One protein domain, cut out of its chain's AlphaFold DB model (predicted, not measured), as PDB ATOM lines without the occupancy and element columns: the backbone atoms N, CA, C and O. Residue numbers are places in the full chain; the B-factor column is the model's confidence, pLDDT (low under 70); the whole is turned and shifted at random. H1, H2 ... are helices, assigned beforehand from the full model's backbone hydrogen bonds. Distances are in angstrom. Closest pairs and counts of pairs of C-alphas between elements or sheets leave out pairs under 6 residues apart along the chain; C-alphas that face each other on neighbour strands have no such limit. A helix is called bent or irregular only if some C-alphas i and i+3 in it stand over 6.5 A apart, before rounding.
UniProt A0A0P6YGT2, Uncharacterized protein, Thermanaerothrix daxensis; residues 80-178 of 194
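AT A GLANCE: This is residues 80 to 178 of the 194 residues of an uncharacterized protein of Thermanaerothrix daxensis (UniProt A0A0P6YGT2). A long, bent helix, H2, makes the spine of an elongated model, and the three other helices pack on it: H1 folds back over its first arm as one half of a helical hairpin, H4 crosses its second arm, and the short H3 lies across that second arm near its far end. H1 and H4 lie over different lengths of this spine, H1 along H2a and H4 along H2b, and are near each other without touching, and the long link of residues 147 to 158 joins H3 to H4. The printed part has 99 residues with four named helices, in the order H1, H2, H3, H4, and no named strand; the class is all helix, and the helix packing is mostly crossed, with 0 of 3 touching pairs at a shallow tilt. The whole is loose, with a radius of gyration of the C-alphas of 16.5 A, and spans 52 by 27 by 18 A.

IN THESE COORDINATES: The longest helix is H2, residues 108 to 134, 27 residues. By its hydrogen bonds it was assigned as one helix, but it is bent: C-alphas 115 and 118 are 6.8 A apart, where about 5 A holds in a regular helix. Its arm H2a is residues 108 to 115 and measures 10.9 A from first to last C-alpha. Its arm H2b is residues 118 to 134 and measures 22.2 A, from C-alpha 118 at (149.845, 67.734, 155.272) to C-alpha 134 at (141.611, 78.801, 137.826). H2b is itself irregular, with C-alphas 121 and 124 lying 6.7 A apart. H1, residues 80 to 99, begins with C-alpha 80 at (146.564, 52.627, 150.282) and is 29.0 A long. H3, residues 139 to 146, is 10.4 A long. H4, residues 159 to 177, is 25.8 A long and ends with C-alpha 177 at (162.043, 58.846, 144.682); it is neither bent nor irregular, but only just: C-alphas 174 and 177 are 6.2 A apart.

HOW THE PARTS SIT: The hub is the bent helix of arms H2a and H2b, which touches three other helices. The two arms stand at a steep tilt of 35.0 degrees, only just past shallow. H2b touches H4, with the C-alphas of Pro 125 and Gln 166 closest at 6.1 A; the two run opposite ways at a steep tilt of 44 degrees. H2b touches H3 with residues 127 to 132 alone, and the closest C-alphas are those of Arg 128 and Ala 144, 4.7 A apart. H2b and H3 are about perpendicular at 71 degrees, only just past steep. H1 touches H2a with residues 87 to 94 alone, and the closest C-alphas are those of Trp 90 and Cys 109, 6.6 A apart. H1 and H2a form a helical hairpin, running opposite ways at a steep tilt of 37 degrees, only just past shallow. H1 and H4 are near each other, with 8 pairs of C-alphas within 10 A. H3 and H4 are apart, and so are H2a and H4. In H1, H2a, H3 and H4 every O i to N i+4 pair is within hydrogen-bond range, and in H2b 10 of 13 are.

THE WHOLE: The two C-alphas farthest apart are those of Gln 99 and Gly 137, at 52.0 A, while the first and last printed C-alphas, of Arg 80 and Asp 178, are 19.2 A apart. The printed part has no cut. The link from H1 to H2a is short, with 8 residues, the link from H2b to H3 is tight, with 4, and the link from H3 to H4 is long, with 12. The mean pLDDT of the printed part is 86.3, and no printed residue is under 70; H2a has a mean of 78 and H4 of 91.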
ATOM      1  N   ARG A  80     146.699  53.126 148.914       90.81
ATOM      2  CA  ARG A  80     146.564  52.627 150.282       90.81
ATOM      3  C   ARG A  80     147.703  51.684 150.656       90.81
ATOM      4  O   ARG A  80     148.295  51.856 151.721       90.81
ATOM      5  N   GLU A  81     148.009  50.714 149.800       91.19
ATOM      6  CA  GLU A  81     149.097  49.759 150.028       91.19
ATOM      7  C   GLU A  81     150.456  50.454 150.064       91.19
ATOM      8  O   GLU A  81     151.275  50.132 150.922       91.19
ATOM      9  N   LEU A  82     150.672  51.456 149.202       90.56
ATOM     10  CA  LEU A  82     151.871  52.288 149.251       90.56
ATOM     11  C   LEU A  82     152.053  52.890 150.647       90.56
ATOM     12  O   LEU A  82     153.100  52.707 151.264       90.56
ATOM     13  N   TRP A  83     151.044  53.587 151.171       88.06
ATOM     14  CA  TRP A  83     151.168  54.219 152.484       88.06
ATOM     15  C   TRP A  83     151.311  53.202 153.619       88.06
ATOM     16  O   TRP A  83     152.079  53.446 154.550       88.06
ATOM     17  N   GLN A  84     150.648  52.047 153.533       88.69
ATOM     18  CA  GLN A  84     150.850  50.951 154.486       88.69
ATOM     19  C   GLN A  84     152.301  50.440 154.479       88.69
ATOM     20  O   GLN A  84     152.892  50.294 155.551       88.69
ATOM     21  N   ASP A  85     152.896  50.244 153.297       88.25
ATOM     22  CA  ASP A  85     154.308  49.875 153.133       88.25
ATOM     23  C   ASP A  85     155.239  50.947 153.716       88.25
ATOM     24  O   ASP A  85     156.114  50.630 154.525       88.25
ATOM     25  N   ARG A  86     155.014  52.229 153.392       87.31
ATOM     26  CA  ARG A  86     155.834  53.343 153.903       87.31
ATOM     27  C   ARG A  86     155.814  53.408 155.431       87.31
ATOM     28  O   ARG A  86     156.873  53.463 156.056       87.31
ATOM     29  N   PHE A  87     154.634  53.344 156.057       86.06
ATOM     30  CA  PHE A  87     154.518  53.377 157.520       86.06
ATOM     31  C   PHE A  87     155.181  52.168 158.193       86.06
ATOM     32  O   PHE A  87     155.873  52.328 159.207       86.06
ATOM     33  N   ALA A  88     155.016  50.971 157.625       86.06
ATOM     34  CA  ALA A  88     155.680  49.770 158.123       86.06
ATOM     35  C   ALA A  88     157.209  49.866 157.976       86.06
ATOM     36  O   ALA A  88     157.949  49.517 158.900       86.06
ATOM     37  N   GLY A  89     157.683  50.383 156.839       87.19
ATOM     38  CA  GLY A  89     159.094  50.613 156.551       87.19
ATOM     39  C   GLY A  89     159.737  51.594 157.527       87.19
ATOM     40  O   GLY A  89     160.769  51.274 158.117       87.19
ATOM     41  N   TRP A  90     159.116  52.754 157.759       86.06
ATOM     42  CA  TRP A  90     159.650  53.750 158.694       86.06
ATOM     43  C   TRP A  90     159.737  53.225 160.117       86.06
ATOM     44  O   TRP A  90     160.740  53.467 160.778       86.06
ATOM     45  N   THR A  91     158.745  52.453 160.560       85.25
ATOM     46  CA  THR A  91     158.761  51.853 161.902       85.25
ATOM     47  C   THR A  91     159.970  50.927 162.076       85.25
ATOM     48  O   THR A  91     160.656  50.981 163.095       85.25
ATOM     49  N   LYS A  92     160.284  50.109 161.062       86.56
ATOM     50  CA  LYS A  92     161.466  49.229 161.085       86.56
ATOM     51  C   LYS A  92     162.776  50.017 161.042       86.56
ATOM     52  O   LYS A  92     163.698  49.704 161.790       86.56
ATOM     53  N   LEU A  93     162.849  51.037 160.186       86.00
ATOM     54  CA  LEU A  93     164.025  51.898 160.051       86.00
ATOM     55  C   LEU A  93     164.329  52.647 161.358       86.00
ATOM     56  O   LEU A  93     165.483  52.757 161.765       86.00
ATOM     57  N   GLU A  94     163.288  53.142 162.021       85.88
ATOM     58  CA  GLU A  94     163.364  53.797 163.324       85.88
ATOM     59  C   GLU A  94     163.901  52.872 164.410       85.88
ATOM     60  O   GLU A  94     164.853  53.233 165.102       85.88
ATOM     61  N   GLU A  95     163.335  51.669 164.526       87.38
ATOM     62  CA  GLU A  95     163.782  50.648 165.475       87.38
ATOM     63  C   GLU A  95     165.277  50.336 165.270       87.38
ATOM     64  O   GLU A  95     166.062  50.383 166.218       87.38
ATOM     65  N   GLN A  96     165.698  50.119 164.020       87.25
ATOM     66  CA  GLN A  96     167.086  49.811 163.667       87.25
ATOM     67  C   GLN A  96     168.051  50.975 163.953       87.25
ATOM     68  O   GLN A  96     169.134  50.776 164.514       87.25
ATOM     69  N   ASN A  97     167.691  52.205 163.576       85.81
ATOM     70  CA  ASN A  97     168.545  53.382 163.775       85.81
ATOM     71  C   ASN A  97     168.626  53.812 165.243       85.81
ATOM     72  O   ASN A  97     169.648  54.354 165.669       85.81
ATOM     73  N   TYR A  98     167.576  53.559 166.023       85.94
ATOM     74  CA  TYR A  98     167.589  53.772 167.464       85.94
ATOM     75  C   TYR A  98     168.474  52.735 168.169       85.94
ATOM     76  O   TYR A  98     169.353  53.109 168.942       85.94
ATOM     77  N   GLN A  99     168.314  51.445 167.850       88.25
ATOM     78  CA  GLN A  99     169.122  50.371 168.445       88.25
ATOM     79  C   GLN A  99     170.614  50.480 168.094       88.25
ATOM     80  O   GLN A  99     171.464  50.179 168.927       88.25
ATOM     81  N   SER A 100     170.949  50.956 166.892       88.31
ATOM     82  CA  SER A 100     172.340  51.216 166.481       88.31
ATOM     83  C   SER A 100     172.935  52.510 167.057       88.31
ATOM     84  O   SER A 100     174.098  52.813 166.800       88.31
ATOM     85  N   GLY A 101     172.158  53.301 167.806       87.06
ATOM     86  CA  GLY A 101     172.595  54.576 168.384       87.06
ATOM     87  C   GLY A 101     172.756  55.717 167.371       87.06
ATOM     88  O   GLY A 101     173.148  56.820 167.754       87.06
ATOM     89  N   LYS A 102     172.430  55.491 166.090       85.19
ATOM     90  CA  LYS A 102     172.497  56.514 165.036       85.19
ATOM     91  C   LYS A 102     171.536  57.667 165.321       85.19
ATOM     92  O   LYS A 102     171.866  58.822 165.052       85.19
ATOM     93  N   TRP A 103     170.356  57.372 165.874       81.62
ATOM     94  CA  TRP A 103     169.347  58.370 166.234       81.62
ATOM     95  C   TRP A 103     169.106  58.425 167.739       81.62
ATOM     96  O   TRP A 103     168.939  57.405 168.399       81.62
ATOM     97  N   LYS A 104     169.008  59.648 168.275       80.62
ATOM     98  CA  LYS A 104     168.690  59.887 169.693       80.62
ATOM     99  C   LYS A 104     167.203  59.712 170.017       80.62
ATOM    100  O   LYS A 104     166.855  59.489 171.172       80.62
ATOM    101  N   LEU A 105     166.330  59.837 169.017       77.88
ATOM    102  CA  LEU A 105     164.880  59.763 169.175       77.88
ATOM    103  C   LEU A 105     164.323  58.570 168.395       77.88
ATOM    104  O   LEU A 105     164.610  58.426 167.208       77.88
ATOM    105  N   ARG A 106     163.468  57.775 169.046       73.31
ATOM    106  CA  ARG A 106     162.840  56.582 168.454       73.31
ATOM    107  C   ARG A 106     161.883  56.892 167.292       73.31
ATOM    108  O   ARG A 106     161.586  55.989 166.535       73.31
ATOM    109  N   TYR A 107     161.428  58.138 167.125       75.94
ATOM    110  CA  TYR A 107     160.379  58.508 166.157       75.94
ATOM    111  C   TYR A 107     160.774  59.639 165.193       75.94
ATOM    112  O   TYR A 107     159.933  60.439 164.778       75.94
ATOM    113  N   ALA A 108     162.071  59.783 164.901       76.88
ATOM    114  CA  ALA A 108     162.586  60.907 164.117       76.88
ATOM    115  C   ALA A 108     161.978  60.983 162.703       76.88
ATOM    116  O   ALA A 108     161.598  62.067 162.255       76.88
ATOM    117  N   CYS A 109     161.832  59.843 162.023       80.44
ATOM    118  CA  CYS A 109     161.298  59.803 160.665       80.44
ATOM    119  C   CYS A 109     159.790  60.001 160.635       80.44
ATOM    120  O   CYS A 109     159.294  60.831 159.882       80.44
ATOM    121  N   ARG A 110     159.052  59.303 161.495       76.06
ATOM    122  CA  ARG A 110     157.597  59.383 161.583       76.06
ATOM    123  C   ARG A 110     157.127  60.793 161.926       76.06
ATOM    124  O   ARG A 110     156.148  61.250 161.344       76.06
ATOM    125  N   LEU A 111     157.811  61.488 162.838       77.31
ATOM    126  CA  LEU A 111     157.486  62.878 163.175       77.31
ATOM    127  C   LEU A 111     157.781  63.831 162.015       77.31
ATOM    128  O   LEU A 111     156.930  64.656 161.690       77.31
ATOM    129  N   GLY A 112     158.945  63.686 161.372       76.25
ATOM    130  CA  GLY A 112     159.288  64.469 160.184       76.25
ATOM    131  C   GLY A 112     158.255  64.276 159.076       76.25
ATOM    132  O   GLY A 112     157.695  65.245 158.575       76.25
ATOM    133  N   VAL A 113     157.924  63.024 158.768       76.06
ATOM    134  CA  VAL A 113     156.902  62.663 157.781       76.06
ATOM    135  C   VAL A 113     155.556  63.276 158.146       76.06
ATOM    136  O   VAL A 113     154.982  63.954 157.312       76.06
ATOM    137  N   LEU A 114     155.041  63.071 159.364       77.00
ATOM    138  CA  LEU A 114     153.719  63.576 159.762       77.00
ATOM    139  C   LEU A 114     153.625  65.099 159.657       77.00
ATOM    140  O   LEU A 114     152.606  65.619 159.203       77.00
ATOM    141  N   TYR A 115     154.688  65.805 160.045       83.31
ATOM    142  CA  TYR A 115     154.745  67.260 159.956       83.31
ATOM    143  C   TYR A 115     154.738  67.745 158.501       83.31
ATOM    144  O   TYR A 115     154.050  68.704 158.159       83.31
ATOM    145  N   TRP A 116     155.470  67.048 157.632       81.00
ATOM    146  CA  TRP A 116     155.602  67.383 156.217       81.00
ATOM    147  C   TRP A 116     154.488  66.803 155.334       81.00
ATOM    148  O   TRP A 116     154.271  67.285 154.224       81.00
ATOM    149  N   PHE A 117     153.726  65.830 155.834       82.38
ATOM    150  CA  PHE A 117     152.675  65.143 155.091       82.38
ATOM    151  C   PHE A 117     151.581  66.112 154.667       82.38
ATOM    152  O   PHE A 117     151.330  66.268 153.484       82.38
ATOM    153  N   VAL A 118     150.943  66.812 155.606       82.81
ATOM    154  CA  VAL A 118     149.845  67.734 155.272       82.81
ATOM    155  C   VAL A 118     150.275  68.825 154.278       82.81
ATOM    156  O   VAL A 118     149.589  68.988 153.261       82.81
ATOM    157  N   PRO A 119     151.388  69.557 154.492       84.06
ATOM    158  CA  PRO A 119     151.787  70.602 153.559       84.06
ATOM    159  C   PRO A 119     152.160  70.063 152.171       84.06
ATOM    160  O   PRO A 119     151.702  70.641 151.188       84.06
ATOM    161  N   TYR A 120     152.917  68.965 152.058       82.56
ATOM    162  CA  TYR A 120     153.371  68.470 150.747       82.56
ATOM    163  C   TYR A 120     152.398  67.525 150.050       82.56
ATOM    164  O   TYR A 120     152.380  67.480 148.828       82.56
ATOM    165  N   GLN A 121     151.578  66.786 150.793       84.12
ATOM    166  CA  GLN A 121     150.673  65.793 150.217       84.12
ATOM    167  C   GLN A 121     149.278  66.342 149.930       84.12
ATOM    168  O   GLN A 121     148.573  65.802 149.081       84.12
ATOM    169  N   ILE A 122     148.858  67.382 150.652       86.56
ATOM    170  CA  ILE A 122     147.490  67.903 150.564       86.56
ATOM    171  C   ILE A 122     147.510  69.356 150.110       86.56
ATOM    172  O   ILE A 122     146.932  69.684 149.074       86.56
ATOM    173  N   VAL A 123     148.181  70.234 150.858       88.19
ATOM    174  CA  VAL A 123     148.082  71.684 150.634       88.19
ATOM    175  C   VAL A 123     148.763  72.093 149.331       88.19
ATOM    176  O   VAL A 123     148.115  72.700 148.479       88.19
ATOM    177  N   ALA A 124     150.040  71.751 149.149       88.00
ATOM    178  CA  ALA A 124     150.798  72.151 147.966       88.00
ATOM    179  C   ALA A 124     150.199  71.610 146.651       88.00
ATOM    180  O   ALA A 124     149.978  72.428 145.753       88.00
ATOM    181  N   PRO A 125     149.823  70.318 146.531       89.81
ATOM    182  CA  PRO A 125     149.205  69.802 145.310       89.81
ATOM    183  C   PRO A 125     147.846  70.453 145.020       89.81
ATOM    184  O   PRO A 125     147.549  70.806 143.878       89.81
ATOM    185  N   THR A 126     147.031  70.692 146.058       90.56
ATOM    186  CA  THR A 126     145.725  71.355 145.904       90.56
ATOM    187  C   THR A 126     145.886  72.788 145.407       90.56
ATOM    188  O   THR A 126     145.206  73.197 144.465       90.56
ATOM    189  N   LEU A 127     146.803  73.555 146.008       89.94
ATOM    190  CA  LEU A 127     147.097  74.920 145.572       89.94
ATOM    191  C   LEU A 127     147.647  74.939 144.146       89.94
ATOM    192  O   LEU A 127     147.240  75.786 143.355       89.94
ATOM    193  N   ARG A 128     148.521  73.991 143.799       89.81
ATOM    194  CA  ARG A 128     149.092  73.864 142.457       89.81
ATOM    195  C   ARG A 128     148.002  73.666 141.404       89.81
ATOM    196  O   ARG A 128     147.940  74.444 140.456       89.81
ATOM    197  N   ILE A 129     147.092  72.714 141.616       92.06
ATOM    198  CA  ILE A 129     145.935  72.499 140.732       92.06
ATOM    199  C   ILE A 129     145.034  73.735 140.683       92.06
ATOM    200  O   ILE A 129     144.611  74.144 139.601       92.06
ATOM    201  N   TYR A 130     144.761  74.354 141.832       90.88
ATOM    202  CA  TYR A 130     143.913  75.540 141.896       90.88
ATOM    203  C   TYR A 130     144.477  76.699 141.061       90.88
ATOM    204  O   TYR A 130     143.768  77.259 140.223       90.88
ATOM    205  N   TYR A 131     145.752  77.046 141.247       91.00
ATOM    206  CA  TYR A 131     146.375  78.148 140.514       91.00
ATOM    207  C   TYR A 131     146.551  77.830 139.031       91.00
ATOM    208  O   TYR A 131     146.206  78.673 138.203       91.00
ATOM    209  N   ALA A 132     147.012  76.622 138.693       89.06
ATOM    210  CA  ALA A 132     147.209  76.214 137.305       89.06
ATOM    211  C   ALA A 132     145.901  76.263 136.496       89.06
ATOM    212  O   ALA A 132     145.907  76.713 135.354       89.06
ATOM    213  N   ARG A 133     144.770  75.864 137.098       89.06
ATOM    214  CA  ARG A 133     143.483  75.774 136.388       89.06
ATOM    215  C   ARG A 133     142.628  77.033 136.456       89.06
ATOM    216  O   ARG A 133     142.001  77.390 135.465       89.06
ATOM    217  N   PHE A 134     142.564  77.701 137.608       89.31
ATOM    218  CA  PHE A 134     141.611  78.801 137.826       89.31
ATOM    219  C   PHE A 134     142.244  80.191 137.780       89.31
ATOM    220  O   PHE A 134     141.528  81.192 137.718       89.31
ATOM    221  N   ARG A 135     143.577  80.284 137.844       88.12
ATOM    222  CA  ARG A 135     144.305  81.562 137.843       88.12
ATOM    223  C   ARG A 135     145.530  81.529 136.914       88.12
ATOM    224  O   ARG A 135     146.613  81.938 137.354       88.12
ATOM    225  N   PRO A 136     145.390  81.071 135.652       86.31
ATOM    226  CA  PRO A 136     146.511  81.047 134.717       86.31
ATOM    227  C   PRO A 136     147.073  82.461 134.501       86.31
ATOM    228  O   PRO A 136     146.340  83.449 134.574       86.31
ATOM    229  N   GLY A 137     148.384  82.562 134.271       85.12
ATOM    230  CA  GLY A 137     149.078  83.840 134.058       85.12
ATOM    231  C   GLY A 137     149.357  84.654 135.327       85.12
ATOM    232  O   GLY A 137     149.807  85.793 135.242       85.12
ATOM    233  N   THR A 138     149.095  84.102 136.514       89.94
ATOM    234  CA  THR A 138     149.552  84.701 137.777       89.94
ATOM    235  C   THR A 138     150.945  84.182 138.152       89.94
ATOM    236  O   THR A 138     151.255  83.032 137.837       89.94
ATOM    237  N   PRO A 139     151.755  84.942 138.919       88.62
ATOM    238  CA  PRO A 139     153.049  84.452 139.409       88.62
ATOM    239  C   PRO A 139     152.931  83.136 140.192       88.62
ATOM    240  O   PRO A 139     153.802  82.278 140.128       88.62
ATOM    241  N   MET A 140     151.816  82.938 140.905       84.81
ATOM    242  CA  MET A 140     151.543  81.688 141.617       84.81
ATOM    243  C   MET A 140     151.249  80.520 140.673       84.81
ATOM    244  O   MET A 140     151.634  79.396 140.977       84.81
ATOM    245  N   ALA A 141     150.600  80.764 139.532       85.06
ATOM    246  CA  ALA A 141     150.419  79.743 138.506       85.06
ATOM    247  C   ALA A 141     151.749  79.379 137.836       85.06
ATOM    248  O   ALA A 141     152.001  78.203 137.612       85.06
ATOM    249  N   GLU A 142     152.639  80.344 137.598       86.06
ATOM    250  CA  GLU A 142     153.992  80.057 137.106       86.06
ATOM    251  C   GLU A 142     154.795  79.234 138.120       86.06
ATOM    252  O   GLU A 142     155.381  78.219 137.759       86.06
ATOM    253  N   ILE A 143     154.757  79.593 139.410       84.88
ATOM    254  CA  ILE A 143     155.384  78.798 140.483       84.88
ATOM    255  C   ILE A 143     154.772  77.396 140.558       84.88
ATOM    256  O   ILE A 143     155.487  76.421 140.772       84.88
ATOM    257  N   ALA A 144     153.458  77.273 140.384       82.44
ATOM    258  CA  ALA A 144     152.763  75.994 140.375       82.44
ATOM    259  C   ALA A 144     153.221  75.112 139.200       82.44
ATOM    260  O   ALA A 144     153.574  73.956 139.428       82.44
ATOM    261  N   VAL A 145     153.252  75.674 137.985       80.56
ATOM    262  CA  VAL A 145     153.562  74.989 136.717       80.56
ATOM    263  C   VAL A 145     155.058  74.732 136.524       80.56
ATOM    264  O   VAL A 145     155.419  73.771 135.861       80.56
ATOM    265  N   HIS A 146     155.944  75.548 137.092       79.25
ATOM    266  CA  HIS A 146     157.393  75.305 137.058       79.25
ATOM    267  C   HIS A 146     157.904  74.579 138.304       79.25
ATOM    268  O   HIS A 146     158.952  73.933 138.273       79.25
ATOM    269  N   GLY A 147     157.168  74.660 139.410       73.19
ATOM    270  CA  GLY A 147     157.464  73.926 140.627       73.19
ATOM    271  C   GLY A 147     157.289  72.424 140.430       73.19
ATOM    272  O   GLY A 147     156.480  71.969 139.626       73.19
ATOM    273  N   PHE A 148     158.044  71.638 141.199       75.25
ATOM    274  CA  PHE A 148     157.870  70.185 141.272       75.25
ATOM    275  C   PHE A 148     158.008  69.463 139.916       75.25
ATOM    276  O   PHE A 148     157.176  68.650 139.522       75.25
ATOM    277  N   LYS A 149     159.073  69.807 139.175       79.25
ATOM    278  CA  LYS A 149     159.378  69.302 137.819       79.25
ATOM    279  C   LYS A 149     158.299  69.602 136.766       79.25
ATOM    280  O   LYS A 149     158.262  68.951 135.727       79.25
ATOM    281  N   GLY A 150     157.428  70.571 137.037       82.12
ATOM    282  CA  GLY A 150     156.294  70.916 136.183       82.12
ATOM    283  C   GLY A 150     155.237  69.827 136.060       82.12
ATOM    284  O   GLY A 150     154.482  69.777 135.091       82.12
ATOM    285  N   MET A 151     155.172  68.958 137.064       87.69
ATOM    286  CA  MET A 151     154.131  67.957 137.185       87.69
ATOM    287  C   MET A 151     152.792  68.646 137.466       87.69
ATOM    288  O   MET A 151     152.554  69.146 138.566       87.69
ATOM    289  N   ILE A 152     151.918  68.673 136.462       90.56
ATOM    290  CA  ILE A 152     150.558  69.215 136.543       90.56
ATOM    291  C   ILE A 152     149.590  68.210 135.929       90.56
ATOM    292  O   ILE A 152     149.845  67.680 134.846       90.56
ATOM    293  N   ALA A 153     148.474  67.972 136.618       92.00
ATOM    294  CA  ALA A 153     147.451  67.051 136.149       92.00
ATOM    295  C   ALA A 153     146.887  67.450 134.774       92.00
ATOM    296  O   ALA A 153     146.485  68.608 134.611       92.00
ATOM    297  N   PRO A 154     146.756  66.495 133.830       90.62
ATOM    298  CA  PRO A 154     146.241  66.743 132.487       90.62
ATOM    299  C   PRO A 154     144.911  67.511 132.454       90.62
ATOM    300  O   PRO A 154     143.979  67.204 133.205       90.62
ATOM    301  N   ASP A 155     144.796  68.480 131.544       88.94
ATOM    302  CA  ASP A 155     143.637  69.383 131.448       88.94
ATOM    303  C   ASP A 155     142.321  68.674 131.092       88.94
ATOM    304  O   ASP A 155     141.241  69.181 131.385       88.94
ATOM    305  N   ASN A 156     142.393  67.479 130.500       92.19
ATOM    306  CA  ASN A 156     141.223  66.670 130.158       92.19
ATOM    307  C   ASN A 156     140.568  65.980 131.370       92.19
ATOM    308  O   ASN A 156     139.465  65.451 131.240       92.19
ATOM    309  N   LEU A 157     141.223  65.960 132.535       93.12
ATOM    310  CA  LEU A 157     140.645  65.424 133.768       93.12
ATOM    311  C   LEU A 157     139.706  66.448 134.416       93.12
ATOM    312  O   LEU A 157     140.019  67.639 134.474       93.12
ATOM    313  N   ASN A 158     138.589  65.991 134.990       93.12
ATOM    314  CA  ASN A 158     137.790  66.845 135.876       93.12
ATOM    315  C   ASN A 158     138.596  67.221 137.138       93.12
ATOM    316  O   ASN A 158     139.638  66.634 137.421       93.12
ATOM    317  N   LEU A 159     138.120  68.198 137.917       91.00
ATOM    318  CA  LEU A 159     138.862  68.707 139.077       91.00
ATOM    319  C   LEU A 159     139.197  67.621 140.116       91.00
ATOM    320  O   LEU A 159     140.292  67.634 140.670       91.00
ATOM    321  N   ILE A 160     138.275  66.697 140.386       91.56
ATOM    322  CA  ILE A 160     138.451  65.659 141.414       91.56
ATOM    323  C   ILE A 160     139.506  64.644 140.966       91.56
ATOM    324  O   ILE A 160     140.401  64.300 141.736       91.56
ATOM    325  N   ASP A 161     139.433  64.202 139.712       93.25
ATOM    326  CA  ASP A 161     140.398  63.269 139.132       93.25
ATOM    327  C   ASP A 161     141.771  63.914 138.952       93.25
ATOM    328  O   ASP A 161     142.787  63.269 139.190       93.25
ATOM    329  N   ALA A 162     141.808  65.199 138.605       94.19
ATOM    330  CA  ALA A 162     143.038  65.969 138.525       94.19
ATOM    331  C   ALA A 162     143.728  66.113 139.884       94.19
ATOM    332  O   ALA A 162     144.938  65.927 139.979       94.19
ATOM    333  N   LEU A 163     142.964  66.409 140.941       93.56
ATOM    334  CA  LEU A 163     143.486  66.452 142.306       93.56
ATOM    335  C   LEU A 163     144.049  65.094 142.722       93.56
ATOM    336  O   LEU A 163     145.154  65.032 143.251       93.56
ATOM    337  N   TRP A 164     143.319  64.011 142.448       94.88
ATOM    338  CA  TRP A 164     143.790  62.667 142.770       94.88
ATOM    339  C   TRP A 164     145.067  62.300 142.007       94.88
ATOM    340  O   TRP A 164     146.035  61.859 142.622       94.88
ATOM    341  N   TRP A 165     145.102  62.551 140.694       94.50
ATOM    342  CA  TRP A 165     146.298  62.355 139.873       94.50
ATOM    343  C   TRP A 165     147.489  63.116 140.456       94.50
ATOM    344  O   TRP A 165     148.579  62.558 140.586       94.50
ATOM    345  N   GLN A 166     147.269  64.371 140.864       93.75
ATOM    346  CA  GLN A 166     148.314  65.198 141.453       93.75
ATOM    347  C   GLN A 166     148.816  64.584 142.763       93.75
ATOM    348  O   GLN A 166     150.022  64.482 142.966       93.75
ATOM    349  N   PHE A 167     147.916  64.110 143.627       92.81
ATOM    350  CA  PHE A 167     148.308  63.444 144.866       92.81
ATOM    351  C   PHE A 167     149.156  62.200 144.615       92.81
ATOM    352  O   PHE A 167     150.196  62.079 145.252       92.81
ATOM    353  N   GLU A 168     148.768  61.314 143.697       92.81
ATOM    354  CA  GLU A 168     149.533  60.093 143.407       92.81
ATOM    355  C   GLU A 168     150.936  60.398 142.881       92.81
ATOM    356  O   GLU A 168     151.923  59.851 143.379       92.81
ATOM    357  N   ASN A 169     151.025  61.295 141.901       92.50
ATOM    358  CA  ASN A 169     152.278  61.606 141.227       92.50
ATOM    359  C   ASN A 169     153.240  62.368 142.146       92.50
ATOM    360  O   ASN A 169     154.430  62.044 142.206       92.50
ATOM    361  N   GLU A 170     152.726  63.309 142.941       91.00
ATOM    362  CA  GLU A 170     153.546  63.999 143.935       91.00
ATOM    363  C   GLU A 170     153.935  63.105 145.103       91.00
ATOM    364  O   GLU A 170     155.078  63.183 145.562       91.00
ATOM    365  N   THR A 171     153.040  62.214 145.550       89.69
ATOM    366  CA  THR A 171     153.390  61.225 146.575       89.69
ATOM    367  C   THR A 171     154.576  60.401 146.123       89.69
ATOM    368  O   THR A 171     155.528  60.203 146.876       89.69
ATOM    369  N   TRP A 172     154.502  59.889 144.898       90.00
ATOM    370  CA  TRP A 172     155.517  58.995 144.379       90.00
ATOM    371  C   TRP A 172     156.886  59.671 144.357       90.00
ATOM    372  O   TRP A 172     157.862  59.136 144.881       90.00
ATOM    373  N   TYR A 173     156.944  60.902 143.858       87.31
ATOM    374  CA  TYR A 173     158.187  61.655 143.867       87.31
ATOM    375  C   TYR A 173     158.699  61.930 145.291       87.31
ATOM    376  O   TYR A 173     159.834  61.571 145.597       87.31
ATOM    377  N   TYR A 174     157.878  62.501 146.182       84.06
ATOM    378  CA  TYR A 174     158.331  62.917 147.519       84.06
ATOM    379  C   TYR A 174     158.654  61.755 148.467       84.06
ATOM    380  O   TYR A 174     159.468  61.911 149.371       84.06
ATOM    381  N   TRP A 175     157.994  60.606 148.320       84.62
ATOM    382  CA  TRP A 175     158.049  59.536 149.327       84.62
ATOM    383  C   TRP A 175     158.640  58.224 148.814       84.62
ATOM    384  O   TRP A 175     158.884  57.308 149.609       84.62
ATOM    385  N   VAL A 176     158.885  58.122 147.508       87.19
ATOM    386  CA  VAL A 176     159.555  56.969 146.900       87.19
ATOM    387  C   VAL A 176     160.852  57.383 146.224       87.19
ATOM    388  O   VAL A 176     161.869  56.730 146.444       87.19
ATOM    389  N   GLU A 177     160.849  58.461 145.440       84.19
ATOM    390  CA  GLU A 177     162.043  58.846 144.682       84.19
ATOM    391  C   GLU A 177     162.994  59.765 145.437       84.19
ATOM    392  O   GLU A 177     164.202  59.642 145.245       84.19
ATOM    393  N   ASP A 178     162.475  60.674 146.254       76.56
ATOM    394  CA  ASP A 178     163.258  61.625 147.049       76.56
ATOM    395  C   ASP A 178     162.840  61.599 148.535       76.56
ATOM    396  O   ASP A 178     162.424  62.617 149.095       76.56
TER     397      ASP A 178